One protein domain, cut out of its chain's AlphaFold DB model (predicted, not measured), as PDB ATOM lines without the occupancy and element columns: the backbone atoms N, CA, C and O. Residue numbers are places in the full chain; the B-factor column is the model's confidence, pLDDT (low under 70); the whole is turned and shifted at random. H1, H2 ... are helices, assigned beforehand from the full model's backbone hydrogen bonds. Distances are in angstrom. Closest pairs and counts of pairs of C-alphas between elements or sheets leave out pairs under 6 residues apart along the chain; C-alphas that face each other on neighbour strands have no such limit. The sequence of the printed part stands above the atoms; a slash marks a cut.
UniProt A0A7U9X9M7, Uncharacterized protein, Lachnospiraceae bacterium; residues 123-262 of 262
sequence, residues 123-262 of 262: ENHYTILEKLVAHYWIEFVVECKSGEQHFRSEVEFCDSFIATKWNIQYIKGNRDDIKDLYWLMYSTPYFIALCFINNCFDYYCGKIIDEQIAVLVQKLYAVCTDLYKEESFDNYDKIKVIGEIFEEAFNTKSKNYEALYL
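What this domain is: This is residues 123 to 262 of the 262 residues of an uncharacterized protein of Lachnospiraceae bacterium (UniProt A0A7U9X9M7). The longest helix, H1, lies side by side with H3, and the helical hairpin of H5 and H6 crosses this pair; short H2 packs on H3, with H4 beside it. The printed part has 140 residues with six named helices, H1 to H6 in chain order, and no named strand. It is all helix and compact, with a radius of gyration of the C-alphas of 14.6 A and spans of 37 by 34 by 26 A.

Where its parts are: H1, residues 128 to 147, spans 27.6 A from C-alpha 128 at (166.598, 265.745, 249.628). H3 is residues 181 to 197, 24.5 A; H5, residues 211 to 229, 27.5 A. H6, residues 236 to 250, 21.1 A, ends at C-alpha 250 (177.767, 274.487, 254.871). H2 is residues 155 to 163, H4 201 to 205.

How they stand to each other: H1 touches H3 at a shallow tilt of 28 degrees, closest at the C-alphas of Phe 140 and Pro 189, 4.6 A. H5 and H6 run opposite ways at 8 degrees. Every O i to N i+4 pair is within hydrogen-bond range except in H3, 11 of 13, and H6, 8 of 11.

The domain as a whole: The printed part has no cut. The H2 to H3 link is long. pLDDT is under 70 at residues 152 to 154, 169 to 178, 231 to 232 and 252 to 262.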
ATOM      1  N   GLU A 123     159.273 260.584 245.423       82.69
ATOM      2  CA  GLU A 123     159.742 260.108 246.727       82.69
ATOM      3  C   GLU A 123     161.037 259.277 246.685       82.69
ATOM      4  O   GLU A 123     161.726 259.207 247.701       82.69
ATOM      5  N   ASN A 124     161.401 258.680 245.545       84.00
ATOM      6  CA  ASN A 124     162.371 257.579 245.495       84.00
ATOM      7  C   ASN A 124     163.640 257.866 244.679       84.00
ATOM      8  O   ASN A 124     164.670 257.250 244.953       84.00
ATOM      9  N   HIS A 125     163.589 258.747 243.676       87.38
ATOM     10  CA  HIS A 125     164.696 258.903 242.721       87.38
ATOM     11  C   HIS A 125     165.659 260.050 243.037       87.38
ATOM     12  O   HIS A 125     166.828 259.961 242.667       87.38
ATOM     13  N   TYR A 126     165.201 261.097 243.727       89.50
ATOM     14  CA  TYR A 126     166.003 262.294 243.999       89.50
ATOM     15  C   TYR A 126     166.349 262.432 245.479       89.50
ATOM     16  O   TYR A 126     165.540 262.160 246.369       89.50
ATOM     17  N   THR A 127     167.564 262.899 245.744       87.44
ATOM     18  CA  THR A 127     168.026 263.246 247.088       87.44
ATOM     19  C   THR A 127     167.257 264.447 247.641       87.44
ATOM     20  O   THR A 127     166.712 265.266 246.902       87.44
ATOM     21  N   ILE A 128     167.254 264.603 248.969       83.56
ATOM     22  CA  ILE A 128     166.598 265.745 249.628       83.56
ATOM     23  C   ILE A 128     167.180 267.078 249.139       83.56
ATOM     24  O   ILE A 128     166.425 268.013 248.896       83.56
ATOM     25  N   LEU A 129     168.500 267.170 248.942       86.38
ATOM     26  CA  LEU A 129     169.127 268.384 248.415       86.38
ATOM     27  C   LEU A 129     168.635 268.703 246.998       86.38
ATOM     28  O   LEU A 129     168.327 269.856 246.716       86.38
ATOM     29  N   GLU A 130     168.516 267.703 246.121       91.31
ATOM     30  CA  GLU A 130     168.017 267.919 244.759       91.31
ATOM     31  C   GLU A 130     166.574 268.437 244.760       91.31
ATOM     32  O   GLU A 130     166.271 269.403 244.055       91.31
ATOM     33  N   LYS A 131     165.720 267.881 245.626       91.50
ATOM     34  CA  LYS A 131     164.345 268.362 245.837       91.50
ATOM     35  C   LYS A 131     164.304 269.796 246.347       91.50
ATOM     36  O   LYS A 131     163.548 270.606 245.824       91.50
ATOM     37  N   LEU A 132     165.135 270.121 247.339       90.31
ATOM     38  CA  LEU A 132     165.217 271.473 247.891       90.31
ATOM     39  C   LEU A 132     165.720 272.482 246.860       90.31
ATOM     40  O   LEU A 132     165.240 273.605 246.852       90.31
ATOM     41  N   VAL A 133     166.645 272.099 245.978       94.00
ATOM     42  CA  VAL A 133     167.124 272.961 244.886       94.00
ATOM     43  C   VAL A 133     166.028 273.209 243.851       94.00
ATOM     44  O   VAL A 133     165.833 274.350 243.439       94.00
ATOM     45  N   ALA A 134     165.296 272.166 243.448       95.25
ATOM     46  CA  ALA A 134     164.167 272.320 242.532       95.25
ATOM     47  C   ALA A 134     163.078 273.218 243.141       95.25
ATOM     48  O   ALA A 134     162.603 274.142 242.484       95.25
ATOM     49  N   HIS A 135     162.745 272.995 244.416       94.19
ATOM     50  CA  HIS A 135     161.782 273.812 245.149       94.19
ATOM     51  C   HIS A 135     162.250 275.264 245.280       94.19
ATOM     52  O   HIS A 135     161.517 276.167 244.902       94.19
ATOM     53  N   TYR A 136     163.498 275.488 245.701       95.19
ATOM     54  CA  TYR A 136     164.115 276.814 245.786       95.19
ATOM     55  C   TYR A 136     163.945 277.605 244.488       95.19
ATOM     56  O   TYR A 136     163.577 278.777 244.512       95.19
ATOM     57  N   TRP A 137     164.240 276.973 243.349       95.88
ATOM     58  CA  TRP A 137     164.156 277.640 242.056       95.88
ATOM     59  C   TRP A 137     162.717 278.008 241.690       95.88
ATOM     60  O   TRP A 137     162.476 279.126 241.241       95.88
ATOM     61  N   ILE A 138     161.762 277.102 241.928       94.81
ATOM     62  CA  ILE A 138     160.335 277.371 241.706       94.81
ATOM     63  C   ILE A 138     159.858 278.538 242.578       94.81
ATOM     64  O   ILE A 138     159.229 279.446 242.047       94.81
ATOM     65  N   GLU A 139     160.212 278.567 243.865       94.25
ATOM     66  CA  GLU A 139     159.873 279.682 244.764       94.25
ATOM     67  C   GLU A 139     160.468 281.010 244.277       94.25
ATOM     68  O   GLU A 139     159.781 282.028 244.248       94.25
ATOM     69  N   PHE A 140     161.730 281.012 243.834       95.19
ATOM     70  CA  PHE A 140     162.368 282.213 243.289       95.19
ATOM     71  C   PHE A 140     161.640 282.726 242.038       95.19
ATOM     72  O   PHE A 140     161.349 283.917 241.940       95.19
ATOM     73  N   VAL A 141     161.316 281.841 241.089       94.19
ATOM     74  CA  VAL A 141     160.597 282.210 239.858       94.19
ATOM     75  C   VAL A 141     159.190 282.712 240.171       94.19
ATOM     76  O   VAL A 141     158.758 283.713 239.596       94.19
ATOM     77  N   VAL A 142     158.476 282.036 241.070       93.19
ATOM     78  CA  VAL A 142     157.128 282.439 241.471       93.19
ATOM     79  C   VAL A 142     157.153 283.792 242.169       93.19
ATOM     80  O   VAL A 142     156.327 284.631 241.820       93.19
ATOM     81  N   GLU A 143     158.124 284.064 243.045       92.81
ATOM     82  CA  GLU A 143     158.233 285.389 243.661       92.81
ATOM     83  C   GLU A 143     158.651 286.498 242.711       92.81
ATOM     84  O   GLU A 143     158.173 287.621 242.856       92.81
ATOM     85  N   CYS A 144     159.463 286.201 241.697       92.00
ATOM     86  CA  CYS A 144     159.695 287.149 240.613       92.00
ATOM     87  C   CYS A 144     158.381 287.522 239.905       92.00
ATOM     88  O   CYS A 144     158.064 288.701 239.773       92.00
ATOM     89  N   LYS A 145     157.570 286.530 239.521       89.88
ATOM     90  CA  LYS A 145     156.301 286.753 238.801       89.88
ATOM     91  C   LYS A 145     155.219 287.410 239.660       89.88
ATOM     92  O   LYS A 145     154.452 288.239 239.171       89.88
ATOM     93  N   SER A 146     155.116 287.013 240.927       89.19
ATOM     94  CA  SER A 146     154.132 287.552 241.868       89.19
ATOM     95  C   SER A 146     154.488 288.995 242.261       89.19
ATOM     96  O   SER A 146     153.611 289.862 242.305       89.19
ATOM     97  N   GLY A 147     155.779 289.265 242.490       84.56
ATOM     98  CA  GLY A 147     156.301 290.532 242.990       84.56
ATOM     99  C   GLY A 147     156.247 291.667 241.972       84.56
ATOM    100  O   GLY A 147     156.099 292.817 242.375       84.56
ATOM    101  N   GLU A 148     156.259 291.363 240.670       82.12
ATOM    102  CA  GLU A 148     156.038 292.338 239.585       82.12
ATOM    103  C   GLU A 148     154.694 293.081 239.694       82.12
ATOM    104  O   GLU A 148     154.528 294.157 239.124       82.12
ATOM    105  N   GLN A 149     153.724 292.531 240.433       82.62
ATOM    106  CA  GLN A 149     152.433 293.187 240.662       82.62
ATOM    107  C   GLN A 149     152.456 294.177 241.833       82.62
ATOM    108  O   GLN A 149     151.458 294.851 242.072       82.62
ATOM    109  N   HIS A 150     153.569 294.277 242.569       73.88
ATOM    110  CA  HIS A 150     153.790 295.241 243.654       73.88
ATOM    111  C   HIS A 150     152.688 295.273 244.734       73.88
ATOM    112  O   HIS A 150     152.405 296.313 245.326       73.88
ATOM    113  N   PHE A 151     152.064 294.129 245.038       75.19
ATOM    114  CA  PHE A 151     151.033 294.060 246.079       75.19
ATOM    115  C   PHE A 151     151.580 294.187 247.513       75.19
ATOM    116  O   PHE A 151     150.826 294.513 248.427       75.19
ATOM    117  N   ARG A 152     152.864 293.899 247.758       66.50
ATOM    118  CA  ARG A 152     153.460 293.922 249.104       66.50
ATOM    119  C   ARG A 152     154.551 294.974 249.230       66.50
ATOM    120  O   ARG A 152     155.361 295.151 248.329       66.50
ATOM    121  N   SER A 153     154.617 295.580 250.415       61.88
ATOM    122  CA  SER A 153     155.784 296.349 250.844       61.88
ATOM    123  C   SER A 153     156.967 295.406 251.067       61.88
ATOM    124  O   SER A 153     156.928 294.499 251.898       61.88
ATOM    125  N   GLU A 154     158.029 295.651 250.318       64.00
ATOM    126  CA  GLU A 154     159.255 294.849 250.206       64.00
ATOM    127  C   GLU A 154     160.100 294.859 251.489       64.00
ATOM    128  O   GLU A 154     161.007 294.047 251.682       64.00
ATOM    129  N   VAL A 155     159.803 295.813 252.372       72.00
ATOM    130  CA  VAL A 155     160.671 296.226 253.470       72.00
ATOM    131  C   VAL A 155     160.644 295.223 254.620       72.00
ATOM    132  O   VAL A 155     161.696 294.855 255.139       72.00
ATOM    133  N   GLU A 156     159.461 294.727 254.994       79.69
ATOM    134  CA  GLU A 156     159.290 293.959 256.234       79.69
ATOM    135  C   GLU A 156     159.947 292.574 256.182       79.69
ATOM    136  O   GLU A 156     160.603 292.159 257.143       79.69
ATOM    137  N   PHE A 157     159.811 291.854 255.063       87.00
ATOM    138  CA  PHE A 157     160.415 290.527 254.924       87.00
ATOM    139  C   PHE A 157     161.942 290.616 254.850       87.00
ATOM    140  O   PHE A 157     162.635 289.909 255.587       87.00
ATOM    141  N   CYS A 158     162.471 291.506 254.006       90.81
ATOM    142  CA  CYS A 158     163.910 291.688 253.854       90.81
ATOM    143  C   CYS A 158     164.561 292.176 255.157       90.81
ATOM    144  O   CYS A 158     165.601 291.643 255.542       90.81
ATOM    145  N   ASP A 159     163.921 293.096 255.893       91.19
ATOM    146  CA  ASP A 159     164.373 293.521 257.226       91.19
ATOM    147  C   ASP A 159     164.379 292.355 258.234       91.19
ATOM    148  O   ASP A 159     165.315 292.208 259.026       91.19
ATOM    149  N   SER A 160     163.368 291.483 258.192       89.50
ATOM    150  CA  SER A 160     163.313 290.287 259.042       89.50
ATOM    151  C   SER A 160     164.416 289.279 258.701       89.50
ATOM    152  O   SER A 160     165.066 288.724 259.595       89.50
ATOM    153  N   PHE A 161     164.685 289.068 257.409       92.38
ATOM    154  CA  PHE A 161     165.729 288.162 256.933       92.38
ATOM    155  C   PHE A 161     167.121 288.611 257.402       92.38
ATOM    156  O   PHE A 161     167.851 287.812 257.990       92.38
ATOM    157  N   ILE A 162     167.473 289.894 257.232       93.19
ATOM    158  CA  ILE A 162     168.788 290.420 257.653       93.19
ATOM    159  C   ILE A 162     168.974 290.402 259.179       93.19
ATOM    160  O   ILE A 162     170.093 290.241 259.665       93.19
ATOM    161  N   ALA A 163     167.888 290.558 259.944       90.69
ATOM    162  CA  ALA A 163     167.918 290.542 261.405       90.69
ATOM    163  C   ALA A 163     167.919 289.117 261.989       90.69
ATOM    164  O   ALA A 163     168.141 288.933 263.194       90.69
ATOM    165  N   THR A 164     167.661 288.102 261.158       90.00
ATOM    166  CA  THR A 164     167.577 286.709 261.590       90.00
ATOM    167  C   THR A 164     168.941 286.200 262.057       90.00
ATOM    168  O   THR A 164     169.941 286.255 261.347       90.00
ATOM    169  N   LYS A 165     168.973 285.645 263.272       87.00
ATOM    170  CA  LYS A 165     170.138 284.919 263.791       87.00
ATOM    171  C   LYS A 165     170.069 283.466 263.340       87.00
ATOM    172  O   LYS A 165     169.358 282.662 263.942       87.00
ATOM    173  N   TRP A 166     170.803 283.154 262.283       86.44
ATOM    174  CA  TRP A 166     170.870 281.821 261.699       86.44
ATOM    175  C   TRP A 166     171.621 280.847 262.612       86.44
ATOM    176  O   TRP A 166     172.697 281.147 263.121       86.44
ATOM    177  N   ASN A 167     171.051 279.663 262.835       81.19
ATOM    178  CA  ASN A 167     171.655 278.599 263.633       81.19
ATOM    179  C   ASN A 167     171.920 277.368 262.757       81.19
ATOM    180  O   ASN A 167     171.226 276.354 262.835       81.19
ATOM    181  N   ILE A 168     172.940 277.470 261.906       77.44
ATOM    182  CA  ILE A 168     173.246 276.491 260.854       77.44
ATOM    183  C   ILE A 168     174.104 275.322 261.378       77.44
ATOM    184  O   ILE A 168     175.124 274.939 260.798       77.44
ATOM    185  N   GLN A 169     173.710 274.724 262.503       61.78
ATOM    186  CA  GLN A 169     174.422 273.574 263.081       61.78
ATOM    187  C   GLN A 169     173.944 272.224 262.524       61.78
ATOM    188  O   GLN A 169     174.722 271.277 262.460       61.78
ATOM    189  N   TYR A 170     172.688 272.134 262.088       58.84
ATOM    190  CA  TYR A 170     172.040 270.922 261.577       58.84
ATOM    191  C   TYR A 170     170.827 271.305 260.717       58.84
ATOM    192  O   TYR A 170     170.406 272.457 260.736       58.84
ATOM    193  N   ILE A 171     170.260 270.343 259.994       58.09
ATOM    194  CA  ILE A 171     168.948 270.460 259.349       58.09
ATOM    195  C   ILE A 171     167.941 269.750 260.256       58.09
ATOM    196  O   ILE A 171     168.131 268.578 260.568       58.09
ATOM    197  N   LYS A 172     166.898 270.437 260.731       57.56
ATOM    198  CA  LYS A 172     165.777 269.825 261.456       57.56
ATOM    199  C   LYS A 172     164.489 270.147 260.721       57.56
ATOM    200  O   LYS A 172     163.936 271.227 260.862       57.56
ATOM    201  N   GLY A 173     163.968 269.162 260.002       50.19
ATOM    202  CA  GLY A 173     162.842 269.344 259.097       50.19
ATOM    203  C   GLY A 173     161.478 269.657 259.688       50.19
ATOM    204  O   GLY A 173     160.505 269.673 258.948       50.19
ATOM    205  N   ASN A 174     161.365 269.832 261.005       50.62
ATOM    206  CA  ASN A 174     160.057 269.959 261.630       50.62
ATOM    207  C   ASN A 174     160.127 270.700 262.970       50.62
ATOM    208  O   ASN A 174     159.943 270.077 264.016       50.62
ATOM    209  N   ARG A 175     160.477 272.000 262.954       51.38
ATOM    210  CA  ARG A 175     160.154 272.988 264.009       51.38
ATOM    211  C   ARG A 175     160.158 274.402 263.420       51.38
ATOM    212  O   ARG A 175     161.231 274.964 263.223       51.38
ATOM    213  N   ASP A 176     158.976 274.995 263.272       54.00
ATOM    214  CA  ASP A 176     158.727 276.359 262.757       54.00
ATOM    215  C   ASP A 176     159.503 277.498 263.461       54.00
ATOM    216  O   ASP A 176     159.498 278.638 263.001       54.00
ATOM    217  N   ASP A 177     160.192 277.212 264.571       55.22
ATOM    218  CA  ASP A 177     160.944 278.192 265.361       55.22
ATOM    219  C   ASP A 177     162.477 278.110 265.169       55.22
ATOM    220  O   ASP A 177     163.204 278.959 265.691       55.22
ATOM    221  N   ILE A 178     163.011 277.108 264.453       64.44
ATOM    222  CA  ILE A 178     164.466 276.968 264.267       64.44
ATOM    223  C   ILE A 178     164.884 277.589 262.930       64.44
ATOM    224  O   ILE A 178     164.563 277.086 261.861       64.44
ATOM    225  N   LYS A 179     165.669 278.670 262.998       77.44
ATOM    226  CA  LYS A 179     166.297 279.341 261.844       77.44
ATOM    227  C   LYS A 179     167.526 278.564 261.357       77.44
ATOM    228  O   LYS A 179     168.653 279.049 261.446       77.44
ATOM    229  N   ASP A 180     167.309 277.314 260.961       80.62
ATOM    230  CA  ASP A 180     168.347 276.394 260.500       80.62
ATOM    231  C   ASP A 180     168.570 276.458 258.980       80.62
ATOM    232  O   ASP A 180     168.097 277.367 258.299       80.62
ATOM    233  N   LEU A 181     169.336 275.501 258.447       83.38
ATOM    234  CA  LEU A 181     169.664 275.448 257.024       83.38
ATOM    235  C   LEU A 181     168.447 275.161 256.137       83.38
ATOM    236  O   LEU A 181     168.391 275.692 255.033       83.38
ATOM    237  N   TYR A 182     167.467 274.385 256.606       82.44
ATOM    238  CA  TYR A 182     166.236 274.186 255.843       82.44
ATOM    239  C   TYR A 182     165.469 275.502 255.735       82.44
ATOM    240  O   TYR A 182     165.114 275.916 254.635       82.44
ATOM    241  N   TRP A 183     165.297 276.209 256.859       84.75
ATOM    242  CA  TRP A 183     164.633 277.513 256.845       84.75
ATOM    243  C   TRP A 183     165.384 278.536 255.983       84.75
ATOM    244  O   TRP A 183     164.761 279.349 255.301       84.75
ATOM    245  N   LEU A 184     166.719 278.492 255.976       90.06
ATOM    246  CA  LEU A 184     167.535 279.345 255.113       90.06
ATOM    247  C   LEU A 184     167.290 279.031 253.633       90.06
ATOM    248  O   LEU A 184     167.012 279.950 252.868       90.06
ATOM    249  N   MET A 185     167.335 277.757 253.232       90.56
ATOM    250  CA  MET A 185     167.032 277.344 251.856       90.56
ATOM    251  C   MET A 185     165.608 277.723 251.444       90.56
ATOM    252  O   MET A 185     165.405 278.132 250.311       90.56
ATOM    253  N   TYR A 186     164.646 277.644 252.363       87.50
ATOM    254  CA  TYR A 186     163.258 278.012 252.094       87.50
ATOM    255  C   TYR A 186     163.060 279.526 251.941       87.50
ATOM    256  O   TYR A 186     162.338 279.967 251.064       87.50
ATOM    257  N   SER A 187     163.704 280.349 252.772       90.44
ATOM    258  CA  SER A 187     163.459 281.804 252.817       90.44
ATOM    259  C   SER A 187     164.361 282.641 251.908       90.44
ATOM    260  O   SER A 187     163.991 283.744 251.512       90.44
ATOM    261  N   THR A 188     165.543 282.134 251.554       95.06
ATOM    262  CA  THR A 188     166.468 282.840 250.658       95.06
ATOM    263  C   THR A 188     165.920 283.093 249.242       95.06
ATOM    264  O   THR A 188     166.194 284.183 248.742       95.06
ATOM    265  N   PRO A 189     165.160 282.196 248.570       95.00
ATOM    266  CA  PRO A 189     164.643 282.496 247.233       95.00
ATOM    267  C   PRO A 189     163.709 283.715 247.245       95.00
ATOM    268  O   PRO A 189     163.863 284.589 246.398       95.00
ATOM    269  N   TYR A 190     162.854 283.848 248.267       92.25
ATOM    270  CA  TYR A 190     162.016 285.032 248.496       92.25
ATOM    271  C   TYR A 190     162.859 286.298 248.680       92.25
ATOM    272  O   TYR A 190     162.630 287.307 248.020       92.25
ATOM    273  N   PHE A 191     163.874 286.246 249.553       94.25
ATOM    274  CA  PHE A 191     164.758 287.387 249.805       94.25
ATOM    275  C   PHE A 191     165.455 287.861 248.522       94.25
ATOM    276  O   PHE A 191     165.511 289.060 248.248       94.25
ATOM    277  N   ILE A 192     165.970 286.921 247.725       96.06
ATOM    278  CA  ILE A 192     166.672 287.217 246.474       96.06
ATOM    279  C   ILE A 192     165.712 287.759 245.418       96.06
ATOM    280  O   ILE A 192     166.043 288.768 244.799       96.06
ATOM    281  N   ALA A 193     164.540 287.145 245.235       93.88
ATOM    282  CA  ALA A 193     163.524 287.612 244.294       93.88
ATOM    283  C   ALA A 193     163.078 289.044 244.623       93.88
ATOM    284  O   ALA A 193     163.156 289.926 243.768       93.88
ATOM    285  N   LEU A 194     162.728 289.313 245.886       91.56
ATOM    286  CA  LEU A 194     162.335 290.649 246.338       91.56
ATOM    287  C   LEU A 194     163.460 291.673 246.145       91.56
ATOM    288  O   LEU A 194     163.207 292.780 245.675       91.56
ATOM    289  N   CYS A 195     164.710 291.318 246.451       93.25
ATOM    290  CA  CYS A 195     165.842 292.214 246.214       93.25
ATOM    291  C   CYS A 195     166.097 292.484 244.724       93.25
ATOM    292  O   CYS A 195     166.533 293.581 244.369       93.25
ATOM    293  N   PHE A 196     165.865 291.483 243.873       92.81
ATOM    294  CA  PHE A 196     166.086 291.552 242.432       92.81
ATOM    295  C   PHE A 196     165.048 292.436 241.737       92.81
ATOM    296  O   PHE A 196     165.434 293.395 241.068       92.81
ATOM    297  N   ILE A 197     163.754 292.166 241.944       90.69
ATOM    298  CA  ILE A 197     162.641 292.918 241.334       90.69
ATOM    299  C   ILE A 197     162.733 294.405 241.690       90.69
ATOM    300  O   ILE A 197     162.492 295.270 240.853       90.69
ATOM    301  N   ASN A 198     163.153 294.701 242.922       87.94
ATOM    302  CA  ASN A 198     163.157 296.059 243.462       87.94
ATOM    303  C   ASN A 198     164.528 296.734 243.435       87.94
ATOM    304  O   ASN A 198     164.693 297.845 243.940       87.94
ATOM    305  N   ASN A 199     165.524 296.076 242.835       91.50
ATOM    306  CA  ASN A 199     166.870 296.611 242.665       91.50
ATOM    307  C   ASN A 199     167.485 297.147 243.981       91.50
ATOM    308  O   ASN A 199     168.114 298.207 244.016       91.50
ATOM    309  N   CYS A 200     167.286 296.417 245.082       92.75
ATOM    310  CA  CYS A 200     167.710 296.816 246.430       92.75
ATOM    311  C   CYS A 200     168.698 295.828 247.081       92.75
ATOM    312  O   CYS A 200     169.008 295.940 248.270       92.75
ATOM    313  N   PHE A 201     169.244 294.893 246.294       94.81
ATOM    314  CA  PHE A 201     170.157 293.850 246.764       94.81
ATOM    315  C   PHE A 201     171.372 294.386 247.532       94.81
ATOM    316  O   PHE A 201     171.621 293.947 248.653       94.81
ATOM    317  N   ASP A 202     172.096 295.364 246.981       94.81
ATOM    318  CA  ASP A 202     173.312 295.903 247.610       94.81
ATOM    319  C   ASP A 202     173.031 296.502 248.996       94.81
ATOM    320  O   ASP A 202     173.824 296.346 249.929       94.81
ATOM    321  N   TYR A 203     171.873 297.151 249.151       94.19
ATOM    322  CA  TYR A 203     171.449 297.737 250.420       94.19
ATOM    323  C   TYR A 203     171.197 296.666 251.484       94.19
ATOM    324  O   TYR A 203     171.697 296.788 252.604       94.19
ATOM    325  N   TYR A 204     170.437 295.618 251.151       95.25
ATOM    326  CA  TYR A 204     170.107 294.568 252.111       95.25
ATOM    327  C   TYR A 204     171.283 293.627 252.374       95.25
ATOM    328  O   TYR A 204     171.566 293.321 253.533       95.25
ATOM    329  N   CYS A 205     172.024 293.228 251.338       94.62
ATOM    330  CA  CYS A 205     173.205 292.379 251.478       94.62
ATOM    331  C   CYS A 205     174.264 293.037 252.379       94.62
ATOM    332  O   CYS A 205     174.836 292.370 253.238       94.62
ATOM    333  N   GLY A 206     174.467 294.357 252.260       94.12
ATOM    334  CA  GLY A 206     175.397 295.115 253.106       94.12
ATOM    335  C   GLY A 206     175.011 295.198 254.591       94.12
ATOM    336  O   GLY A 206     175.820 295.638 255.407       94.12
ATOM    337  N   LYS A 207     173.793 294.782 254.961       95.81
ATOM    338  CA  LYS A 207     173.310 294.746 256.351       95.81
ATOM    339  C   LYS A 207     173.313 293.354 256.978       95.81
ATOM    340  O   LYS A 207     173.033 293.240 258.172       95.81
ATOM    341  N   ILE A 208     173.610 292.306 256.212       94.81
ATOM    342  CA  ILE A 208     173.706 290.948 256.748       94.81
ATOM    343  C   ILE A 208     174.953 290.876 257.639       94.81
ATOM    344  O   ILE A 208     176.077 291.020 257.169       94.81
ATOM    345  N   ILE A 209     174.746 290.675 258.943       91.19
ATOM    346  CA  ILE A 209     175.833 290.653 259.940       91.19
ATOM    347  C   ILE A 209     176.661 289.364 259.836       91.19
ATOM    348  O   ILE A 209     177.861 289.373 260.101       91.19
ATOM    349  N   ASP A 210     176.017 288.251 259.488       91.12
ATOM    350  CA  ASP A 210     176.680 286.958 259.340       91.12
ATOM    351  C   ASP A 210     177.398 286.881 257.983       91.12
ATOM    352  O   ASP A 210     176.763 286.793 256.933       91.12
ATOM    353  N   GLU A 211     178.733 286.917 258.008       92.00
ATOM    354  CA  GLU A 211     179.577 286.915 256.807       92.00
ATOM    355  C   GLU A 211     179.362 285.669 255.934       92.00
ATOM    356  O   GLU A 211     179.342 285.769 254.707       92.00
ATOM    357  N   GLN A 212     179.142 284.500 256.546       91.88
ATOM    358  CA  GLN A 212     178.897 283.262 255.808       91.88
ATOM    359  C   GLN A 212     177.574 283.344 255.038       91.88
ATOM    360  O   GLN A 212     177.508 282.942 253.875       91.88
ATOM    361  N   ILE A 213     176.536 283.905 255.665       94.69
ATOM    362  CA  ILE A 213     175.231 284.134 255.031       94.69
ATOM    363  C   ILE A 213     175.335 285.206 253.944       94.69
ATOM    364  O   ILE A 213     174.782 285.021 252.864       94.69
ATOM    365  N   ALA A 214     176.070 286.294 254.184       95.38
ATOM    366  CA  ALA A 214     176.259 287.356 253.197       95.38
ATOM    367  C   ALA A 214     176.929 286.829 251.915       95.38
ATOM    368  O   ALA A 214     176.430 287.064 250.814       95.38
ATOM    369  N   VAL A 215     178.009 286.046 252.047       95.94
ATOM    370  CA  VAL A 215     178.712 285.434 250.905       95.94
ATOM    371  C   VAL A 215     177.821 284.435 250.164       95.94
ATOM    372  O   VAL A 215     177.797 284.428 248.931       95.94
ATOM    373  N   LEU A 216     177.073 283.601 250.895       96.44
ATOM    374  CA  LEU A 216     176.104 282.668 250.316       96.44
ATOM    375  C   LEU A 216     175.067 283.413 249.466       96.44
ATOM    376  O   LEU A 216     174.877 283.092 248.295       96.44
ATOM    377  N   VAL A 217     174.417 284.416 250.055       97.31
ATOM    378  CA  VAL A 217     173.366 285.214 249.417       97.31
ATOM    379  C   VAL A 217     173.901 285.949 248.188       97.31
ATOM    380  O   VAL A 217     173.231 285.965 247.159       97.31
ATOM    381  N   GLN A 218     175.124 286.481 248.239       98.00
ATOM    382  CA  GLN A 218     175.770 287.117 247.089       98.00
ATOM    383  C   GLN A 218     175.997 286.152 245.920       98.00
ATOM    384  O   GLN A 218     175.697 286.495 244.775       98.00
ATOM    385  N   LYS A 219     176.483 284.936 246.195       98.25
ATOM    386  CA  LYS A 219     176.653 283.899 245.165       98.25
ATOM    387  C   LYS A 219     175.313 283.471 244.570       98.25
ATOM    388  O   LYS A 219     175.186 283.391 243.351       98.25
ATOM    389  N   LEU A 220     174.320 283.224 245.427       98.25
ATOM    390  CA  LEU A 220     172.978 282.834 245.000       98.25
ATOM    391  C   LEU A 220     172.314 283.933 244.166       98.25
ATOM    392  O   LEU A 220     171.717 283.616 243.146       98.25
ATOM    393  N   TYR A 221     172.459 285.207 244.539       97.94
ATOM    394  CA  TYR A 221     171.871 286.325 243.799       97.94
ATOM    395  C   TYR A 221     172.430 286.411 242.379       97.94
ATOM    396  O   TYR A 221     171.665 286.490 241.419       97.94
ATOM    397  N   ALA A 222     173.755 286.324 242.225       97.06
ATOM    398  CA  ALA A 222     174.384 286.328 240.907       97.06
ATOM    399  C   ALA A 222     173.866 285.172 240.034       97.06
ATOM    400  O   ALA A 222     173.388 285.394 238.927       97.06
ATOM    401  N   VAL A 223     173.870 283.950 240.574       96.12
ATOM    402  CA  VAL A 223     173.388 282.760 239.860       96.12
ATOM    403  C   VAL A 223     171.910 282.866 239.494       96.12
ATOM    404  O   VAL A 223     171.555 282.621 238.345       96.12
ATOM    405  N   CYS A 224     171.040 283.223 240.440       95.75
ATOM    406  CA  CYS A 224     169.599 283.235 240.196       95.75
ATOM    407  C   CYS A 224     169.218 284.300 239.170       95.75
ATOM    408  O   CYS A 224     168.431 284.027 238.268       95.75
ATOM    409  N   THR A 225     169.811 285.492 239.266       94.06
ATOM    410  CA  THR A 225     169.521 286.586 238.329       94.06
ATOM    411  C   THR A 225     170.059 286.326 236.927       94.06
ATOM    412  O   THR A 225     169.427 286.742 235.959       94.06
ATOM    413  N   ASP A 226     171.185 285.627 236.783       93.62
ATOM    414  CA  ASP A 226     171.689 285.228 235.468       93.62
ATOM    415  C   ASP A 226     170.850 284.098 234.864       93.62
ATOM    416  O   ASP A 226     170.416 284.214 233.719       93.62
ATOM    417  N   LEU A 227     170.509 283.071 235.650       92.69
ATOM    418  CA  LEU A 227     169.619 281.995 235.204       92.69
ATOM    419  C   LEU A 227     168.235 282.519 234.787       92.69
ATOM    420  O   LEU A 227     167.688 282.049 233.791       92.69
ATOM    421  N   TYR A 228     167.692 283.516 235.496       91.38
ATOM    422  CA  TYR A 228     166.397 284.123 235.165       91.38
ATOM    423  C   TYR A 228     166.402 284.811 233.790       91.38
ATOM    424  O   TYR A 228     165.390 284.807 233.096       91.38
ATOM    425  N   LYS A 229     167.550 285.358 233.357       88.12
ATOM    426  CA  LYS A 229     167.706 286.016 232.044       88.12
ATOM    427  C   LYS A 229     167.870 285.032 230.882       88.12
ATOM    428  O   LYS A 229     167.674 285.422 229.737       88.12
ATOM    429  N   GLU A 230     168.283 283.791 231.144       82.19
ATOM    430  CA  GLU A 230     168.618 282.803 230.105       82.19
ATOM    431  C   GLU A 230     167.407 282.034 229.530       82.19
ATOM    432  O   GLU A 230     167.597 281.150 228.693       82.19
ATOM    433  N   GLU A 231     166.179 282.337 229.963       66.12
ATOM    434  CA  GLU A 231     164.918 281.735 229.485       66.12
ATOM    435  C   GLU A 231     164.877 280.192 229.420       66.12
ATOM    436  O   GLU A 231     164.268 279.592 228.531       66.12
ATOM    437  N   SER A 232     165.481 279.498 230.385       59.53
ATOM    438  CA  SER A 232     165.275 278.052 230.539       59.53
ATOM    439  C   SER A 232     164.716 277.738 231.917       59.53
ATOM    440  O   SER A 232     165.454 277.758 232.901       59.53
ATOM    441  N   PHE A 233     163.419 277.446 231.965       73.94
ATOM    442  CA  PHE A 233     162.647 277.395 233.208       73.94
ATOM    443  C   PHE A 233     162.512 275.978 233.789       73.94
ATOM    444  O   PHE A 233     162.314 275.840 234.988       73.94
ATOM    445  N   ASP A 234     162.777 274.938 232.988       89.88
ATOM    446  CA  ASP A 234     162.593 273.535 233.379       89.88
ATOM    447  C   ASP A 234     163.844 272.663 233.152       89.88
ATOM    448  O   ASP A 234     163.842 271.708 232.374       89.88
ATOM    449  N   ASN A 235     164.979 273.023 233.764       92.31
ATOM    450  CA  ASN A 235     166.232 272.277 233.602       92.31
ATOM    451  C   ASN A 235     167.025 272.160 234.910       92.31
ATOM    452  O   ASN A 235     167.710 273.096 235.327       92.31
ATOM    453  N   TYR A 236     167.000 270.963 235.507       94.00
ATOM    454  CA  TYR A 236     167.710 270.689 236.755       94.00
ATOM    455  C   TYR A 236     169.235 270.858 236.646       94.00
ATOM    456  O   TYR A 236     169.871 271.397 237.550       94.00
ATOM    457  N   ASP A 237     169.834 270.457 235.520       93.19
ATOM    458  CA  ASP A 237     171.287 270.516 235.326       93.19
ATOM    459  C   ASP A 237     171.841 271.940 235.365       93.19
ATOM    460  O   ASP A 237     173.008 272.126 235.712       93.19
ATOM    461  N   LYS A 238     171.021 272.937 235.023       92.31
ATOM    462  CA  LYS A 238     171.392 274.348 235.145       92.31
ATOM    463  C   LYS A 238     171.261 274.862 236.574       92.31
ATOM    464  O   LYS A 238     172.130 275.599 237.026       92.31
ATOM    465  N   ILE A 239     170.210 274.466 237.295       94.88
ATOM    466  CA  ILE A 239     169.941 274.982 238.646       94.88
ATOM    467  C   ILE A 239     170.708 274.235 239.748       94.88
ATOM    468  O   ILE A 239     170.797 274.736 240.865       94.88
ATOM    469  N   LYS A 240     171.320 273.075 239.465       94.94
ATOM    470  CA  LYS A 240     172.083 272.294 240.465       94.94
ATOM    471  C   LYS A 240     173.217 273.074 241.139       94.94
ATOM    472  O   LYS A 240     173.556 272.778 242.284       94.94
ATOM    473  N   VAL A 241     173.746 274.104 240.473       95.88
ATOM    474  CA  VAL A 241     174.750 275.025 241.032       95.88
ATOM    475  C   VAL A 241     174.260 275.723 242.311       95.88
ATOM    476  O   VAL A 241     175.057 276.012 243.198       95.88
ATOM    477  N   ILE A 242     172.945 275.923 242.476       96.25
ATOM    478  CA  ILE A 242     172.347 276.429 243.723       96.25
ATOM    479  C   ILE A 242     172.685 275.482 244.882       96.25
ATOM    480  O   ILE A 242     173.141 275.919 245.939       96.25
ATOM    481  N   GLY A 243     172.528 274.172 244.673       94.12
ATOM    482  CA  GLY A 243     172.879 273.152 245.660       94.12
ATOM    483  C   GLY A 243     174.378 273.095 245.942       94.12
ATOM    484  O   GLY A 243     174.777 272.931 247.091       94.12
ATOM    485  N   GLU A 244     175.212 273.288 244.919       94.88
ATOM    486  CA  GLU A 244     176.672 273.360 245.069       94.88
ATOM    487  C   GLU A 244     177.102 274.556 245.930       94.88
ATOM    488  O   GLU A 244     177.994 274.411 246.764       94.88
ATOM    489  N   ILE A 245     176.432 275.706 245.801       96.31
ATOM    490  CA  ILE A 245     176.678 276.890 246.637       96.31
ATOM    491  C   ILE A 245     176.329 276.616 248.107       96.31
ATOM    492  O   ILE A 245     177.112 276.954 248.999       96.31
ATOM    493  N   PHE A 246     175.190 275.970 248.382       92.12
ATOM    494  CA  PHE A 246     174.841 275.558 249.747       92.12
ATOM    495  C   PHE A 246     175.822 274.514 250.301       92.12
ATOM    496  O   PHE A 246     176.221 274.604 251.465       92.12
ATOM    497  N   GLU A 247     176.246 273.554 249.474       88.75
ATOM    498  CA  GLU A 247     177.239 272.542 249.834       88.75
ATOM    499  C   GLU A 247     178.586 273.171 250.192       88.75
ATOM    500  O   GLU A 247     179.158 272.834 251.226       88.75
ATOM    501  N   GLU A 248     179.073 274.110 249.382       90.50
ATOM    502  CA  GLU A 248     180.318 274.838 249.635       90.50
ATOM    503  C   GLU A 248     180.234 275.640 250.939       90.50
ATOM    504  O   GLU A 248     181.163 275.614 251.747       90.50
ATOM    505  N   ALA A 249     179.109 276.322 251.170       88.75
ATOM    506  CA  ALA A 249     178.928 277.152 252.350       88.75
ATOM    507  C   ALA A 249     178.837 276.326 253.640       88.75
ATOM    508  O   ALA A 249     179.391 276.735 254.657       88.75
ATOM    509  N   PHE A 250     178.152 275.176 253.632       84.75
ATOM    510  CA  PHE A 250     177.767 274.487 254.871       84.75
ATOM    511  C   PHE A 250     178.158 273.012 254.967       84.75
ATOM    512  O   PHE A 250     177.824 272.391 255.982       84.75
ATOM    513  N   ASN A 251     178.867 272.469 253.974       77.75
ATOM    514  CA  ASN A 251     179.261 271.059 253.881       77.75
ATOM    515  C   ASN A 251     178.060 270.131 254.113       77.75
ATOM    516  O   ASN A 251     178.041 269.318 255.046       77.75
ATOM    517  N   THR A 252     176.996 270.342 253.338       66.62
ATOM    518  CA  THR A 252     175.690 269.750 253.618       66.62
ATOM    519  C   THR A 252     175.692 268.226 253.504       66.62
ATOM    520  O   THR A 252     175.014 267.577 254.294       66.62
ATOM    521  N   LYS A 253     176.559 267.621 252.681       65.31
ATOM    522  CA  LYS A 253     176.760 266.159 252.616       65.31
ATOM    523  C   LYS A 253     177.248 265.545 253.930       65.31
ATOM    524  O   LYS A 253     177.057 264.352 254.150       65.31
ATOM    525  N   SER A 254     177.884 266.333 254.799       59.16
ATOM    526  CA  SER A 254     178.320 265.896 256.136       59.16
ATOM    527  C   SER A 254     177.247 266.058 257.222       59.16
ATOM    528  O   SER A 254     177.403 265.527 258.323       59.16
ATOM    529  N   LYS A 255     176.164 266.791 256.935       59.19
ATOM    530  CA  LYS A 255     175.054 267.042 257.857       59.19
ATOM    531  C   LYS A 255     173.929 266.065 257.500       59.19
ATOM    532  O   LYS A 255     173.408 266.111 256.394       59.19
ATOM    533  N   ASN A 256     173.563 265.158 258.413       53.81
ATOM    534  CA  ASN A 256     172.476 264.197 258.180       53.81
ATOM    535  C   ASN A 256     171.181 264.944 257.816       53.81
ATOM    536  O   ASN A 256     170.577 265.586 258.671       53.81
ATOM    537  N   TYR A 257     170.741 264.806 256.565       58.00
ATOM    538  CA  TYR A 257     169.454 265.286 256.046       58.00
ATOM    539  C   TYR A 257     168.254 264.449 256.542       58.00
ATOM    540  O   TYR A 257     167.167 264.509 255.974       58.00
ATOM    541  N   GLU A 258     168.436 263.616 257.568       49.56
ATOM    542  CA  GLU A 258     167.441 262.620 257.958       49.56
ATOM    543  C   GLU A 258     166.197 263.263 258.597       49.56
ATOM    544  O   GLU A 258     166.281 263.974 259.598       49.56
ATOM    545  N   ALA A 259     165.045 262.910 258.010       44.78
ATOM    546  CA  ALA A 259     163.664 263.277 258.338       44.78
ATOM    547  C   ALA A 259     163.206 264.680 257.888       44.78
ATOM    548  O   ALA A 259     163.045 265.606 258.685       44.78
ATOM    549  N   LEU A 260     162.910 264.791 256.593       41.97
ATOM    550  CA  LEU A 260     162.137 265.868 255.971       41.97
ATOM    551  C   LEU A 260     161.104 265.196 255.059       41.97
ATOM    552  O   LEU A 260     161.509 264.439 254.183       41.97
ATOM    553  N   TYR A 261     159.816 265.460 255.301       35.34
ATOM    554  CA  TYR A 261     158.611 264.752 254.817       35.34
ATOM    555  C   TYR A 261     158.144 263.562 255.681       35.34
ATOM    556  O   TYR A 261     158.167 262.407 255.263       35.34
ATOM    557  N   LEU A 262     157.669 263.880 256.891       32.78
ATOM    558  CA  LEU A 262     156.509 263.231 257.518       32.78
ATOM    559  C   LEU A 262     155.561 264.321 258.019       32.78
ATOM    560  O   LEU A 262     156.064 265.224 258.731       32.78
TER     561      LEU A 262